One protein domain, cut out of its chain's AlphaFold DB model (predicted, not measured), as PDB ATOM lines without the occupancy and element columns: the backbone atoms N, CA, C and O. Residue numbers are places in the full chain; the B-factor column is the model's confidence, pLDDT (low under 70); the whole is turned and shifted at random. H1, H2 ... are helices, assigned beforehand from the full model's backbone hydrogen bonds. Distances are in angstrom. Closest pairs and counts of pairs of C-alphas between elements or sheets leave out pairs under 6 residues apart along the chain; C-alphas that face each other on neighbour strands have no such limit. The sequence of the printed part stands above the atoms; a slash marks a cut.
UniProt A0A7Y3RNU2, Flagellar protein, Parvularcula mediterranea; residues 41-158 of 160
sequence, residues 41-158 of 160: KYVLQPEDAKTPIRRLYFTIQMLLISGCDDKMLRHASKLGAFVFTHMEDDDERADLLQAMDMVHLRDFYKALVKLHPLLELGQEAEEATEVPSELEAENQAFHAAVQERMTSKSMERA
ATOM      1  N   LYS A  41      33.828  -2.807  43.531       84.75
ATOM      2  CA  LYS A  41      34.936  -2.399  44.414       84.75
ATOM      3  C   LYS A  41      35.685  -3.571  45.064       84.75
ATOM      4  O   LYS A  41      36.838  -3.422  45.403       84.75
ATOM      5  N   TYR A  42      35.027  -4.718  45.232       88.44
ATOM      6  CA  TYR A  42      35.616  -5.930  45.796       88.44
ATOM      7  C   TYR A  42      36.136  -6.885  44.714       88.44
ATOM      8  O   TYR A  42      36.561  -7.986  45.051       88.44
ATOM      9  N   VAL A  43      36.068  -6.518  43.432       90.19
ATOM     10  CA  VAL A  43      36.550  -7.363  42.338       90.19
ATOM     11  C   VAL A  43      38.025  -7.071  42.088       90.19
ATOM     12  O   VAL A  43      38.373  -5.961  41.696       90.19
ATOM     13  N   LEU A  44      38.864  -8.089  42.252       90.50
ATOM     14  CA  LEU A  44      40.271  -8.079  41.865       90.50
ATOM     15  C   LEU A  44      40.437  -8.765  40.501       90.50
ATOM     16  O   LEU A  44      39.906  -9.864  40.298       90.50
ATOM     17  N   GLN A  45      41.145  -8.123  39.568       86.38
ATOM     18  CA  GLN A  45      41.445  -8.731  38.271       86.38
ATOM     19  C   GLN A  45      42.565  -9.774  38.410       86.38
ATOM     20  O   GLN A  45      43.430  -9.620  39.278       86.38
ATOM     21  N   PRO A  46      42.583 -10.829  37.575       84.81
ATOM     22  CA  PRO A  46      43.625 -11.855  37.626       84.81
ATOM     23  C   PRO A  46      45.040 -11.277  37.519       84.81
ATOM     24  O   PRO A  46      45.953 -11.756  38.183       84.81
ATOM     25  N   GLU A  47      45.217 -10.232  36.712       82.81
ATOM     26  CA  GLU A  47      46.509  -9.596  36.454       82.81
ATOM     27  C   GLU A  47      47.009  -8.787  37.657       82.81
ATOM     28  O   GLU A  47      48.210  -8.552  37.781       82.81
ATOM     29  N   ASP A  48      46.105  -8.394  38.558       85.94
ATOM     30  CA  ASP A  48      46.412  -7.641  39.773       85.94
ATOM     31  C   ASP A  48      46.760  -8.554  40.960       85.94
ATOM     32  O   ASP A  48      47.195  -8.066  42.006       85.94
ATOM     33  N   ALA A  49      46.605  -9.875  40.818       88.06
ATOM     34  CA  ALA A  49      46.902 -10.878  41.842       88.06
ATOM     35  C   ALA A  49      48.413 -11.169  41.957       88.06
ATOM     36  O   ALA A  49      48.863 -12.307  41.848       88.06
ATOM     37  N   LYS A  50      49.222 -10.121  42.137       84.81
ATOM     38  CA  LYS A  50      50.689 -10.220  42.070       84.81
ATOM     39  C   LYS A  50      51.343 -10.557  43.406       84.81
ATOM     40  O   LYS A  50      52.305 -11.319  43.415       84.81
ATOM     41  N   THR A  51      50.791 -10.051  44.507       87.38
ATOM     42  CA  THR A  51      51.321 -10.263  45.862       87.38
ATOM     43  C   THR A  51      50.632 -11.436  46.567       87.38
ATOM     44  O   THR A  51      49.508 -11.783  46.193       87.38
ATOM     45  N   PRO A  52      51.249 -12.059  47.586       90.25
ATOM     46  CA  PRO A  52      50.667 -13.200  48.297       90.25
ATOM     47  C   PRO A  52      49.262 -12.927  48.849       90.25
ATOM     48  O   PRO A  52      48.354 -13.742  48.655       90.25
ATOM     49  N   ILE A  53      49.038 -11.753  49.450       92.12
ATOM     50  CA  ILE A  53      47.719 -11.374  49.974       92.12
ATOM     51  C   ILE A  53      46.688 -11.147  48.860       92.12
ATOM     52  O   ILE A  53      45.528 -11.547  48.978       92.12
ATOM     53  N   ARG A  54      47.113 -10.586  47.722       92.06
ATOM     54  CA  ARG A  54      46.262 -10.410  46.536       92.06
ATOM     55  C   ARG A  54      45.937 -11.746  45.868       92.06
ATOM     56  O   ARG A  54      44.807 -11.934  45.421       92.06
ATOM     57  N   ARG A  55      46.879 -12.693  45.851       92.12
ATOM     58  CA  ARG A  55      46.660 -14.076  45.396       92.12
ATOM     59  C   ARG A  55      45.638 -14.775  46.290       92.12
ATOM     60  O   ARG A  55      44.656 -15.292  45.766       92.12
ATOM     61  N   LEU A  56      45.788 -14.691  47.616       95.12
ATOM     62  CA  LEU A  56      44.808 -15.213  48.580       95.12
ATOM     63  C   LEU A  56      43.409 -14.639  48.328       95.12
ATOM     64  O   LEU A  56      42.437 -15.385  48.187       95.12
ATOM     65  N   TYR A  57      43.314 -13.312  48.230       95.19
ATOM     66  CA  TYR A  57      42.062 -12.616  47.958       95.19
ATOM     67  C   TYR A  57      41.428 -13.092  46.649       95.19
ATOM     68  O   TYR A  57      40.238 -13.411  46.605       95.19
ATOM     69  N   PHE A  58      42.223 -13.205  45.584       93.75
ATOM     70  CA  PHE A  58      41.756 -13.699  44.294       93.75
ATOM     71  C   PHE A  58      41.277 -15.158  44.371       93.75
ATOM     72  O   PHE A  58      40.229 -15.492  43.814       93.75
ATOM     73  N   THR A  59      41.970 -16.032  45.107       94.12
ATOM     74  CA  THR A  59      41.526 -17.416  45.327       94.12
ATOM     75  C   THR A  59      40.164 -17.463  46.025       94.12
ATOM     76  O   THR A  59      39.271 -18.188  45.578       94.12
ATOM     77  N   ILE A  60      39.957 -16.654  47.070       95.06
ATOM     78  CA  ILE A  60      38.672 -16.561  47.785       95.06
ATOM     79  C   ILE A  60      37.579 -15.982  46.876       95.06
ATOM     80  O   ILE A  60      36.446 -16.470  46.870       95.06
ATOM     81  N   GLN A  61      37.915 -15.002  46.036       93.81
ATOM     82  CA  GLN A  61      37.006 -14.478  45.019       93.81
ATOM     83  C   GLN A  61      36.547 -15.584  44.066       93.81
ATOM     84  O   GLN A  61      35.360 -15.676  43.751       93.81
ATOM     85  N   MET A  62      37.457 -16.454  43.628       91.50
ATOM     86  CA  MET A  62      37.100 -17.580  42.769       91.50
ATOM     87  C   MET A  62      36.249 -18.625  43.496       91.50
ATOM     88  O   MET A  62      35.321 -19.148  42.881       91.50
ATOM     89  N   LEU A  63      36.508 -18.893  44.780       91.50
ATOM     90  CA  LEU A  63      35.650 -19.754  45.608       91.50
ATOM     91  C   LEU A  63      34.206 -19.229  45.659       91.50
ATOM     92  O   LEU A  63      33.261 -20.015  45.567       91.50
ATOM     93  N   LEU A  64      34.034 -17.905  45.736       90.00
ATOM     94  CA  LEU A  64      32.727 -17.252  45.701       90.00
ATOM     95  C   LEU A  64      32.039 -17.387  44.329       90.00
ATOM     96  O   LEU A  64      30.869 -17.759  44.270       90.00
ATOM     97  N   ILE A  65      32.731 -17.069  43.225       86.06
ATOM     98  CA  ILE A  65      32.074 -16.896  41.909       86.06
ATOM     99  C   ILE A  65      32.076 -18.143  41.015       86.06
ATOM    100  O   ILE A  65      31.196 -18.288  40.167       86.06
ATOM    101  N   SER A  66      33.059 -19.033  41.170       80.19
ATOM    102  CA  SER A  66      33.229 -20.225  40.322       80.19
ATOM    103  C   SER A  66      32.744 -21.512  40.990       80.19
ATOM    104  O   SER A  66      32.690 -22.554  40.333       80.19
ATOM    105  N   GLY A  67      32.350 -21.428  42.262       74.38
ATOM    106  CA  GLY A  67      31.976 -22.562  43.094       74.38
ATOM    107  C   GLY A  67      33.127 -23.035  43.981       74.38
ATOM    108  O   GLY A  67      34.305 -22.817  43.692       74.38
ATOM    109  N   CYS A  68      32.761 -23.691  45.078       76.12
ATOM    110  CA  CYS A  68      33.702 -24.192  46.069       76.12
ATOM    111  C   CYS A  68      34.299 -25.537  45.626       76.12
ATOM    112  O   CYS A  68      33.566 -26.506  45.446       76.12
ATOM    113  N   ASP A  69      35.624 -25.596  45.513       84.81
ATOM    114  CA  ASP A  69      36.415 -26.810  45.291       84.81
ATOM    115  C   ASP A  69      37.373 -26.980  46.474       84.81
ATOM    116  O   ASP A  69      38.035 -26.026  46.890       84.81
ATOM    117  N   ASP A  70      37.467 -28.190  47.020       88.62
ATOM    118  CA  ASP A  70      38.347 -28.492  48.149       88.62
ATOM    119  C   ASP A  70      39.823 -28.229  47.821       88.62
ATOM    120  O   ASP A  70      40.600 -27.874  48.709       88.62
ATOM    121  N   LYS A  71      40.236 -28.366  46.552       89.00
ATOM    122  CA  LYS A  71      41.590 -27.979  46.121       89.00
ATOM    123  C   LYS A  71      41.817 -26.477  46.280       89.00
ATOM    124  O   LYS A  71      42.859 -26.075  46.789       89.00
ATOM    125  N   MET A  72      40.834 -25.666  45.890       90.06
ATOM    126  CA  MET A  72      40.899 -24.207  45.999       90.06
ATOM    127  C   MET A  72      40.863 -23.752  47.459       90.06
ATOM    128  O   MET A  72      41.608 -22.849  47.825       90.06
ATOM    129  N   LEU A  73      40.060 -24.411  48.303       93.56
ATOM    130  CA  LEU A  73      40.067 -24.175  49.749       93.56
ATOM    131  C   LEU A  73      41.447 -24.449  50.349       93.56
ATOM    132  O   LEU A  73      41.987 -23.590  51.034       93.56
ATOM    133  N   ARG A  74      42.053 -25.604  50.043       93.44
ATOM    134  CA  ARG A  74      43.405 -25.924  50.529       93.44
ATOM    135  C   ARG A  74      44.445 -24.917  50.052       93.44
ATOM    136  O   ARG A  74      45.316 -24.542  50.827       93.44
ATOM    137  N   HIS A  75      44.354 -24.481  48.799       92.56
ATOM    138  CA  HIS A  75      45.259 -23.471  48.259       92.56
ATOM    139  C   HIS A  75      45.098 -22.119  48.977       92.56
ATOM    140  O   HIS A  75      46.095 -21.536  49.396       92.56
ATOM    141  N   ALA A  76      43.859 -21.679  49.236       94.56
ATOM    142  CA  ALA A  76      43.591 -20.495  50.054       94.56
ATOM    143  C   ALA A  76      44.153 -20.643  51.480       94.56
ATOM    144  O   ALA A  76      44.773 -19.716  51.985       94.56
ATOM    145  N   SER A  77      44.017 -21.811  52.117       95.25
ATOM    146  CA  SER A  77      44.608 -22.064  53.440       95.25
ATOM    147  C   SER A  77      46.139 -21.973  53.430       95.25
ATOM    148  O   SER A  77      46.711 -21.377  54.341       95.25
ATOM    149  N   LYS A  78      46.811 -22.514  52.401       94.56
ATOM    150  CA  LYS A  78      48.273 -22.405  52.248       94.56
ATOM    151  C   LYS A  78      48.719 -20.954  52.066       94.56
ATOM    152  O   LYS A  78      49.654 -20.523  52.731       94.56
ATOM    153  N   LEU A  79      48.036 -20.204  51.197       93.56
ATOM    154  CA  LEU A  79      48.309 -18.782  50.987       93.56
ATOM    155  C   LEU A  79      48.056 -17.969  52.261       93.56
ATOM    156  O   LEU A  79      48.883 -17.145  52.618       93.56
ATOM    157  N   GLY A  80      46.964 -18.239  52.981       94.81
ATOM    158  CA  GLY A  80      46.655 -17.593  54.257       94.81
ATOM    159  C   GLY A  80      47.737 -17.823  55.309       94.81
ATOM    160  O   GLY A  80      48.174 -16.872  55.945       94.81
ATOM    161  N   ALA A  81      48.225 -19.059  55.442       94.50
ATOM    162  CA  ALA A  81      49.339 -19.365  56.335       94.50
ATOM    163  C   ALA A  81      50.628 -18.637  55.919       94.50
ATOM    164  O   ALA A  81      51.316 -18.085  56.770       94.50
ATOM    165  N   PHE A  82      50.931 -18.596  54.619       92.50
ATOM    166  CA  PHE A  82      52.106 -17.894  54.107       92.50
ATOM    167  C   PHE A  82      52.036 -16.381  54.351       92.50
ATOM    168  O   PHE A  82      53.009 -15.793  54.809       92.50
ATOM    169  N   VAL A  83      50.891 -15.748  54.082       92.50
ATOM    170  CA  VAL A  83      50.690 -14.318  54.364       92.50
ATOM    171  C   VAL A  83      50.843 -14.069  55.865       92.50
ATOM    172  O   VAL A  83      51.590 -13.185  56.263       92.50
ATOM    173  N   PHE A  84      50.228 -14.905  56.704       92.88
ATOM    174  CA  PHE A  84      50.302 -14.773  58.158       92.88
ATOM    175  C   PHE A  84      51.741 -14.773  58.693       92.88
ATOM    176  O   PHE A  84      52.050 -13.994  59.590       92.88
ATOM    177  N   THR A  85      52.633 -15.612  58.150       91.50
ATOM    178  CA  THR A  85      54.035 -15.669  58.606       91.50
ATOM    179  C   THR A  85      54.876 -14.469  58.176       91.50
ATOM    180  O   THR A  85      55.960 -14.290  58.721       91.50
ATOM    181  N   HIS A  86      54.411 -13.681  57.205       88.69
ATOM    182  CA  HIS A  86      55.122 -12.515  56.667       88.69
ATOM    183  C   HIS A  86      54.468 -11.181  57.057       88.69
ATOM    184  O   HIS A  86      54.965 -10.128  56.674       88.69
ATOM    185  N   MET A  87      53.375 -11.211  57.823       88.19
ATOM    186  CA  MET A  87      52.734 -10.014  58.366       88.19
ATOM    187  C   MET A  87      53.362  -9.615  59.702       88.19
ATOM    188  O   MET A  87      53.374 -10.397  60.658       88.19
ATOM    189  N   GLU A  88      53.851  -8.381  59.780       87.75
ATOM    190  CA  GLU A  88      54.464  -7.835  60.994       87.75
ATOM    191  C   GLU A  88      53.416  -7.295  61.975       87.75
ATOM    192  O   GLU A  88      53.533  -7.524  63.178       87.75
ATOM    193  N   ASP A  89      52.373  -6.636  61.463       90.56
ATOM    194  CA  ASP A  89      51.348  -5.973  62.267       90.56
ATOM    195  C   ASP A  89      50.366  -6.976  62.908       90.56
ATOM    196  O   ASP A  89      49.764  -7.830  62.247       90.56
ATOM    197  N   ASP A  90      50.220  -6.883  64.230       90.50
ATOM    198  CA  ASP A  90      49.394  -7.783  65.033       90.50
ATOM    199  C   ASP A  90      47.891  -7.636  64.735       90.50
ATOM    200  O   ASP A  90      47.171  -8.644  64.735       90.50
ATOM    201  N   ASP A  91      47.425  -6.417  64.458       91.44
ATOM    202  CA  ASP A  91      46.027  -6.128  64.135       91.44
ATOM    203  C   ASP A  91      45.693  -6.651  62.730       91.44
ATOM    204  O   ASP A  91      44.666  -7.311  62.534       91.44
ATOM    205  N   GLU A  92      46.593  -6.466  61.760       91.19
ATOM    206  CA  GLU A  92      46.444  -7.031  60.416       91.19
ATOM    207  C   GLU A  92      46.442  -8.568  60.430       91.19
ATOM    208  O   GLU A  92      45.613  -9.201  59.762       91.19
ATOM    209  N   ARG A  93      47.309  -9.195  61.242       93.19
ATOM    210  CA  ARG A  93      47.290 -10.653  61.448       93.19
ATOM    211  C   ARG A  93      45.970 -11.122  62.055       93.19
ATOM    212  O   ARG A  93      45.444 -12.156  61.634       93.19
ATOM    213  N   ALA A  94      45.427 -10.398  63.033       94.69
ATOM    214  CA  ALA A  94      44.138 -10.732  63.633       94.69
ATOM    215  C   ALA A  94      42.995 -10.637  62.609       94.69
ATOM    216  O   ALA A  94      42.116 -11.505  62.569       94.69
ATOM    217  N   ASP A  95      43.031  -9.628  61.741       94.38
ATOM    218  CA  ASP A  95      42.066  -9.448  60.661       94.38
ATOM    219  C   ASP A  95      42.158 -10.548  59.597       94.38
ATOM    220  O   ASP A  95      41.122 -11.064  59.157       94.38
ATOM    221  N   LEU A  96      43.374 -10.972  59.243       95.81
ATOM    222  CA  LEU A  96      43.607 -12.127  58.377       95.81
ATOM    223  C   LEU A  96      43.033 -13.410  58.991       95.81
ATOM    224  O   LEU A  96      42.319 -14.141  58.306       95.81
ATOM    225  N   LEU A  97      43.295 -13.683  60.273       96.56
ATOM    226  CA  LEU A  97      42.763 -14.870  60.953       96.56
ATOM    227  C   LEU A  97      41.230 -14.891  60.942       96.56
ATOM    228  O   LEU A  97      40.634 -15.897  60.558       96.56
ATOM    229  N   GLN A  98      40.586 -13.762  61.256       97.25
ATOM    230  CA  GLN A  98      39.127 -13.641  61.184       97.25
ATOM    231  C   GLN A  98      38.597 -13.899  59.769       97.25
ATOM    232  O   GLN A  98      37.568 -14.555  59.598       97.25
ATOM    233  N   ALA A  99      39.280 -13.394  58.738       97.12
ATOM    234  CA  ALA A  99      38.899 -13.672  57.360       97.12
ATOM    235  C   ALA A  99      39.053 -15.162  57.015       97.12
ATOM    236  O   ALA A  99      38.176 -15.732  56.362       97.12
ATOM    237  N   MET A 100      40.122 -15.813  57.478       97.50
ATOM    238  CA  MET A 100      40.329 -17.245  57.270       97.50
ATOM    239  C   MET A 100      39.265 -18.085  57.983       97.50
ATOM    240  O   MET A 100      38.781 -19.055  57.400       97.50
ATOM    241  N   ASP A 101      38.809 -17.707  59.177       97.62
ATOM    242  CA  ASP A 101      37.672 -18.364  59.840       97.62
ATOM    243  C   ASP A 101      36.398 -18.292  58.986       97.62
ATOM    244  O   ASP A 101      35.695 -19.292  58.804       97.62
ATOM    245  N   MET A 102      36.127 -17.137  58.370       97.00
ATOM    246  CA  MET A 102      35.002 -16.980  57.440       97.00
ATOM    247  C   MET A 102      35.147 -17.875  56.201       97.00
ATOM    248  O   MET A 102      34.152 -18.432  55.734       97.00
ATOM    249  N   VAL A 103      36.369 -18.072  55.689       96.25
ATOM    250  CA  VAL A 103      36.644 -19.019  54.591       96.25
ATOM    251  C   VAL A 103      36.309 -20.455  55.007       96.25
ATOM    252  O   VAL A 103      35.646 -21.160  54.244       96.25
ATOM    253  N   HIS A 104      36.689 -20.882  56.215       94.06
ATOM    254  CA  HIS A 104      36.359 -22.220  56.730       94.06
ATOM    255  C   HIS A 104      34.847 -22.419  56.905       94.06
ATOM    256  O   HIS A 104      34.321 -23.488  56.593       94.06
ATOM    257  N   LEU A 105      34.131 -21.370  57.320       94.38
ATOM    258  CA  LEU A 105      32.667 -21.347  57.403       94.38
ATOM    259  C   LEU A 105      31.972 -21.179  56.039       94.38
ATOM    260  O   LEU A 105      30.743 -21.156  55.976       94.38
ATOM    261  N   ARG A 106      32.738 -21.087  54.943       93.19
ATOM    262  CA  ARG A 106      32.261 -20.862  53.566       93.19
ATOM    263  C   ARG A 106      31.491 -19.548  53.375       93.19
ATOM    264  O   ARG A 106      30.730 -19.407  52.417       93.19
ATOM    265  N   ASP A 107      31.729 -18.559  54.235       93.25
ATOM    266  CA  ASP A 107      31.214 -17.191  54.109       93.25
ATOM    267  C   ASP A 107      32.216 -16.311  53.335       93.25
ATOM    268  O   ASP A 107      32.811 -15.359  53.847       93.25
ATOM    269  N   PHE A 108      32.446 -16.674  52.068       94.00
ATOM    270  CA  PHE A 108      33.489 -16.063  51.235       94.00
ATOM    271  C   PHE A 108      33.257 -14.569  50.982       94.00
ATOM    272  O   PHE A 108      34.216 -13.815  50.847       94.00
ATOM    273  N   TYR A 109      31.999 -14.118  50.936       92.69
ATOM    274  CA  TYR A 109      31.703 -12.697  50.756       92.69
ATOM    275  C   TYR A 109      32.219 -11.875  51.937       92.69
ATOM    276  O   TYR A 109      32.911 -10.878  51.731       92.69
ATOM    277  N   LYS A 110      31.923 -12.295  53.175       94.00
ATOM    278  CA  LYS A 110      32.423 -11.589  54.358       94.00
ATOM    279  C   LYS A 110      33.942 -11.676  54.467       94.00
ATOM    280  O   LYS A 110      34.554 -10.663  54.791       94.00
ATOM    281  N   ALA A 111      34.535 -12.816  54.107       96.19
ATOM    282  CA  ALA A 111      35.989 -12.954  54.040       96.19
ATOM    283  C   ALA A 111      36.619 -11.903  53.105       96.19
ATOM    284  O   ALA A 111      37.551 -11.211  53.501       96.19
ATOM    285  N   LEU A 112      36.068 -11.704  51.899       95.25
ATOM    286  CA  LEU A 112      36.551 -10.679  50.961       95.25
ATOM    287  C   LEU A 112      36.373  -9.263  51.509       95.25
ATOM    288  O   LEU A 112      37.281  -8.444  51.411       95.25
ATOM    289  N   VAL A 113      35.221  -8.962  52.114       93.88
ATOM    290  CA  VAL A 113      34.987  -7.648  52.733       93.88
ATOM    291  C   VAL A 113      36.011  -7.370  53.834       93.88
ATOM    292  O   VAL A 113      36.477  -6.237  53.938       93.88
ATOM    293  N   LYS A 114      36.361  -8.390  54.623       94.69
ATOM    294  CA  LYS A 114      37.326  -8.300  55.721       94.69
ATOM    295  C   LYS A 114      38.772  -8.177  55.230       94.69
ATOM    296  O   LYS A 114      39.514  -7.398  55.805       94.69
ATOM    297  N   LEU A 115      39.152  -8.880  54.160       93.69
ATOM    298  CA  LEU A 115      40.499  -8.799  53.572       93.69
ATOM    299  C   LEU A 115      40.734  -7.533  52.744       93.69
ATOM    300  O   LEU A 115      41.879  -7.150  52.537       93.69
ATOM    301  N   HIS A 116      39.680  -6.896  52.230       92.75
ATOM    302  CA  HIS A 116      39.823  -5.763  51.315       92.75
ATOM    303  C   HIS A 116      40.685  -4.607  51.862       92.75
ATOM    304  O   HIS A 116      41.527  -4.129  51.108       92.75
ATOM    305  N   PRO A 117      40.544  -4.152  53.127       90.69
ATOM    306  CA  PRO A 117      41.421  -3.120  53.687       90.69
ATOM    307  C   PRO A 117      42.906  -3.508  53.654       90.69
ATOM    308  O   PRO A 117      43.752  -2.672  53.356       90.69
ATOM    309  N   LEU A 118      43.220  -4.792  53.860       89.31
ATOM    310  CA  LEU A 118      44.598  -5.294  53.843       89.31
ATOM    311  C   LEU A 118      45.230  -5.229  52.439       89.31
ATOM    312  O   LEU A 118      46.449  -5.148  52.308       89.31
ATOM    313  N   LEU A 119      44.423  -5.218  51.369       86.19
ATOM    314  CA  LEU A 119      44.925  -5.049  49.996       86.19
ATOM    315  C   LEU A 119      45.414  -3.630  49.685       86.19
ATOM    316  O   LEU A 119      46.200  -3.453  48.746       86.19
ATOM    317  N   GLU A 120      44.868  -2.642  50.395       74.38
ATOM    318  CA  GLU A 120      45.217  -1.227  50.252       74.38
ATOM    319  C   GLU A 120      46.473  -0.902  51.069       74.38
ATOM    320  O   GLU A 120      47.314  -0.142  50.598       74.38
ATOM    321  N   LEU A 121      46.641  -1.545  52.230       67.38
ATOM    322  CA  LEU A 121      47.813  -1.409  53.103       67.38
ATOM    323  C   LEU A 121      49.056  -2.113  52.528       67.38
ATOM    324  O   LEU A 121      50.143  -1.545  52.498       67.38
ATOM    325  N   GLY A 122      48.888  -3.313  51.960       56.66
ATOM    326  CA  GLY A 122      49.987  -4.126  51.418       56.66
ATOM    327  C   GLY A 122      50.619  -3.636  50.104       56.66
ATOM    328  O   GLY A 122      51.363  -4.387  49.478       56.66
ATOM    329  N   GLN A 123      50.323  -2.418  49.628       53.03
ATOM    330  CA  GLN A 123      50.956  -1.874  48.415       53.03
ATOM    331  C   GLN A 123      52.393  -1.380  48.644       53.03
ATOM    332  O   GLN A 123      53.140  -1.269  47.675       53.03
ATOM    333  N   GLU A 124      52.789  -1.104  49.889       48.28
ATOM    334  CA  GLU A 124      54.065  -0.432  50.186       48.28
ATOM    335  C   GLU A 124      55.211  -1.381  50.601       48.28
ATOM    336  O   GLU A 124      56.361  -0.953  50.594       48.28
ATOM    337  N   ALA A 125      54.948  -2.667  50.896       50.41
ATOM    338  CA  ALA A 125      55.931  -3.540  51.567       50.41
ATOM    339  C   ALA A 125      56.442  -4.781  50.790       50.41
ATOM    340  O   ALA A 125      57.408  -5.401  51.225       50.41
ATOM    341  N   GLU A 126      55.857  -5.185  49.656       54.00
ATOM    342  CA  GLU A 126      55.954  -6.597  49.207       54.00
ATOM    343  C   GLU A 126      56.665  -6.882  47.864       54.00
ATOM    344  O   GLU A 126      56.513  -7.974  47.316       54.00
ATOM    345  N   GLU A 127      57.498  -5.987  47.319       52.34
ATOM    346  CA  GLU A 127      58.316  -6.342  46.134       52.34
ATOM    347  C   GLU A 127      59.446  -7.359  46.428       52.34
ATOM    348  O   GLU A 127      60.056  -7.869  45.490       52.34
ATOM    349  N   ALA A 128      59.714  -7.705  47.697       51.22
ATOM    350  CA  ALA A 128      60.879  -8.511  48.092       51.22
ATOM    351  C   ALA A 128      60.575  -9.886  48.725       51.22
ATOM    352  O   ALA A 128      61.512 -10.628  49.025       51.22
ATOM    353  N   THR A 129      59.309 -10.261  48.934       64.62
ATOM    354  CA  THR A 129      58.976 -11.552  49.563       64.62
ATOM    355  C   THR A 129      58.972 -12.668  48.515       64.62
ATOM    356  O   THR A 129      57.999 -12.833  47.775       64.62
ATOM    357  N   GLU A 130      60.058 -13.444  48.442       67.56
ATOM    358  CA  GLU A 130      60.137 -14.632  47.582       67.56
ATOM    359  C   GLU A 130      59.082 -15.662  48.004       67.56
ATOM    360  O   GLU A 130      59.135 -16.262  49.081       67.56
ATOM    361  N   VAL A 131      58.098 -15.875  47.132       73.62
ATOM    362  CA  VAL A 131      57.114 -16.942  47.297       73.62
ATOM    363  C   VAL A 131      57.806 -18.279  47.003       73.62
ATOM    364  O   VAL A 131      58.489 -18.394  45.985       73.62
ATOM    365  N   PRO A 132      57.630 -19.322  47.838       79.69
ATOM    366  CA  PRO A 132      58.196 -20.637  47.569       79.69
ATOM    367  C   PRO A 132      57.810 -21.145  46.176       79.69
ATOM    368  O   PRO A 132      56.639 -21.087  45.794       79.69
ATOM    369  N   SER A 133      58.776 -21.696  45.439       77.56
ATOM    370  CA  SER A 133      58.603 -22.130  44.042       77.56
ATOM    371  C   SER A 133      57.439 -23.109  43.839       77.56
ATOM    372  O   SER A 133      56.736 -23.046  42.832       77.56
ATOM    373  N   GLU A 134      57.177 -23.977  44.817       80.69
ATOM    374  CA  GLU A 134      56.028 -24.888  44.820       80.69
ATOM    375  C   GLU A 134      54.687 -24.140  44.858       80.69
ATOM    376  O   GLU A 134      53.763 -24.459  44.109       80.69
ATOM    377  N   LEU A 135      54.584 -23.114  45.707       79.25
ATOM    378  CA  LEU A 135      53.384 -22.293  45.842       79.25
ATOM    379  C   LEU A 135      53.199 -21.401  44.609       79.25
ATOM    380  O   LEU A 135      52.073 -21.167  44.173       79.25
ATOM    381  N   GLU A 136      54.290 -20.937  44.004       80.12
ATOM    382  CA  GLU A 136      54.278 -20.217  42.729       80.12
ATOM    383  C   GLU A 136      53.749 -21.092  41.579       80.12
ATOM    384  O   GLU A 136      52.871 -20.662  40.828       80.12
ATOM    385  N   ALA A 137      54.203 -22.345  41.485       80.19
ATOM    386  CA  ALA A 137      53.705 -23.306  40.503       80.19
ATOM    387  C   ALA A 137      52.215 -23.631  40.719       80.19
ATOM    388  O   ALA A 137      51.444 -23.660  39.754       80.19
ATOM    389  N   GLU A 138      51.777 -23.816  41.973       80.25
ATOM    390  CA  GLU A 138      50.354 -23.985  42.301       80.25
ATOM    391  C   GLU A 138      49.521 -22.763  41.889       80.25
ATOM    392  O   GLU A 138      48.441 -22.929  41.321       80.25
ATOM    393  N   ASN A 139      50.030 -21.546  42.113       80.31
ATOM    394  CA  ASN A 139      49.368 -20.309  41.694       80.31
ATOM    395  C   ASN A 139      49.225 -20.238  40.166       80.31
ATOM    396  O   ASN A 139      48.143 -19.951  39.656       80.31
ATOM    397  N   GLN A 140      50.292 -20.527  39.414       81.50
ATOM    398  CA  GLN A 140      50.249 -20.518  37.948       81.50
ATOM    399  C   GLN A 140      49.250 -21.547  37.407       81.50
ATOM    400  O   GLN A 140      48.431 -21.221  36.545       81.50
ATOM    401  N   ALA A 141      49.260 -22.766  37.956       80.81
ATOM    402  CA  ALA A 141      48.300 -23.805  37.601       80.81
ATOM    403  C   ALA A 141      46.857 -23.392  37.937       80.81
ATOM    404  O   ALA A 141      45.940 -23.623  37.146       80.81
ATOM    405  N   PHE A 142      46.652 -22.736  39.082       80.06
ATOM    406  CA  PHE A 142      45.357 -22.199  39.487       80.06
ATOM    407  C   PHE A 142      44.849 -21.128  38.514       80.06
ATOM    408  O   PHE A 142      43.725 -21.234  38.020       80.06
ATOM    409  N   HIS A 143      45.677 -20.135  38.179       78.69
ATOM    410  CA  HIS A 143      45.321 -19.088  37.219       78.69
ATOM    411  C   HIS A 143      44.997 -19.665  35.836       78.69
ATOM    412  O   HIS A 143      43.993 -19.274  35.237       78.69
ATOM    413  N   ALA A 144      45.781 -20.636  35.357       80.38
ATOM    414  CA  ALA A 144      45.512 -21.326  34.099       80.38
ATOM    415  C   ALA A 144      44.152 -22.052  34.120       80.38
ATOM    416  O   ALA A 144      43.339 -21.860  33.215       80.38
ATOM    417  N   ALA A 145      43.853 -22.800  35.188       76.88
ATOM    418  CA  ALA A 145      42.585 -23.517  35.334       76.88
ATOM    419  C   ALA A 145      41.369 -22.573  35.426       76.88
ATOM    420  O   ALA A 145      40.286 -22.883  34.919       76.88
ATOM    421  N   VAL A 146      41.529 -21.409  36.062       73.31
ATOM    422  CA  VAL A 146      40.486 -20.373  36.123       73.31
ATOM    423  C   VAL A 146      40.219 -19.795  34.731       73.31
ATOM    424  O   VAL A 146      39.057 -19.705  34.328       73.31
ATOM    425  N   GLN A 147      41.269 -19.458  33.977       72.94
ATOM    426  CA  GLN A 147      41.147 -18.942  32.609       72.94
ATOM    427  C   GLN A 147      40.498 -19.967  31.668       72.94
ATOM    428  O   GLN A 147      39.597 -19.628  30.896       72.94
ATOM    429  N   GLU A 148      40.874 -21.241  31.777       76.12
ATOM    430  CA  GLU A 148      40.259 -22.332  31.014       76.12
ATOM    431  C   GLU A 148      38.762 -22.480  31.341       76.12
ATOM    432  O   GLU A 148      37.928 -22.537  30.440       76.12
ATOM    433  N   ARG A 149      38.372 -22.435  32.624       70.06
ATOM    434  CA  ARG A 149      36.950 -22.470  33.025       70.06
ATOM    435  C   ARG A 149      36.153 -21.268  32.514       70.06
ATOM    436  O   ARG A 149      34.982 -21.428  32.165       70.06
ATOM    437  N   MET A 150      36.749 -20.074  32.485       65.81
ATOM    438  CA  MET A 150      36.094 -18.859  31.984       65.81
ATOM    439  C   MET A 150      35.917 -18.887  30.458       65.81
ATOM    440  O   MET A 150      34.868 -18.484  29.948       65.81
ATOM    441  N   THR A 151      36.903 -19.405  29.726       67.38
ATOM    442  CA  THR A 151      36.876 -19.511  28.256       67.38
ATOM    443  C   THR A 151      36.011 -20.674  27.763       67.38
ATOM    444  O   THR A 151      35.201 -20.486  26.855       67.38
ATOM    445  N   SER A 152      36.080 -21.839  28.411       59.78
ATOM    446  CA  SER A 152      35.303 -23.038  28.061       59.78
ATOM    447  C   SER A 152      33.790 -22.844  28.259       59.78
ATOM    448  O   SER A 152      33.012 -23.054  27.325       59.78
ATOM    449  N   LYS A 153      33.353 -22.286  29.404       54.50
ATOM    450  CA  LYS A 153      31.931 -21.935  29.632       54.50
ATOM    451  C   LYS A 153      31.402 -20.878  28.656       54.50
ATOM    452  O   LYS A 153      30.190 -20.783  28.460       54.50
ATOM    453  N   SER A 154      32.290 -20.073  28.072       50.53
ATOM    454  CA  SER A 154      31.936 -19.078  27.057       50.53
ATOM    455  C   SER A 154      31.753 -19.705  25.667       50.53
ATOM    456  O   SER A 154      30.954 -19.191  24.887       50.53
ATOM    457  N   MET A 155      32.432 -20.821  25.362       41.03
ATOM    458  CA  MET A 155      32.307 -21.531  24.079       41.03
ATOM    459  C   MET A 155      31.125 -22.510  24.026       41.03
ATOM    460  O   MET A 155      30.430 -22.537  23.012       41.03
ATOM    461  N   GLU A 156      30.827 -23.247  25.103       49.03
ATOM    462  CA  GLU A 156      29.661 -24.158  25.137       49.03
ATOM    463  C   GLU A 156      28.318 -23.416  25.018       49.03
ATOM    464  O   GLU A 156      27.354 -23.949  24.476       49.03
ATOM    465  N   ARG A 157      28.245 -22.160  25.476       48.78
ATOM    466  CA  ARG A 157      27.017 -21.343  25.446       48.78
ATOM    467  C   ARG A 157      26.810 -20.554  24.149       48.78
ATOM    468  O   ARG A 157      25.781 -19.905  24.010       48.78
ATOM    469  N   ALA A 158      27.770 -20.576  23.222       44.06
ATOM    470  CA  ALA A 158      27.656 -19.895  21.929       44.06
ATOM    471  C   ALA A 158      27.012 -20.770  20.831       44.06
ATOM    472  O   ALA A 158      26.706 -20.255  19.759       44.06
TER     473      ALA A 158
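Overview. This is residues 41 to 158 of the 160 residues of the protein "Flagellar protein" of Parvularcula mediterranea (UniProt A0A7Y3RNU2). Five helices form an up-and-down bundle, each running against the one before. H1 to H4 pack into one block; the longer H5 runs near H1 and H2, and residues 151 to 158 stick out. The 118 printed residues are all helix in class, with no named strand, compact (radius of gyration of the C-alphas 14.1 A), spanning 49 by 29 by 26 A.

Arrangement. H1, residues 52 to 66, touches H2, residues 70 to 86, in a hairpin; their closest C-alphas, Leu 56 and Leu 79, are 5.5 A apart. H3, residues 90 to 104, touches H2, closest C-alphas Phe 84 and Arg 93 at 6.1 A. H4, residues 108 to 121, touches H3, closest C-alphas Ala 99 and Ala 111 at 4.5 A, and H1. H5, residues 133 to 156, is close but not clearly touching H1, closest C-alphas 7.7 A apart. Every O i to N i+4 pair is within hydrogen-bond range in H1, H2 and H3, against 7 of 10 in H4 and 19 of 20 in H5.

Along the chain. H1 begins at C-alpha 52 (50.667, -13.200, 48.297); H5, 34.6 A long, ends at C-alpha 156 (29.661, -24.158, 25.137).

Size, cuts and confidence. The printed part has no cut. H4 to H5 is a long link; pLDDT is under 70 at residues 121 to 130 and 150 to 158.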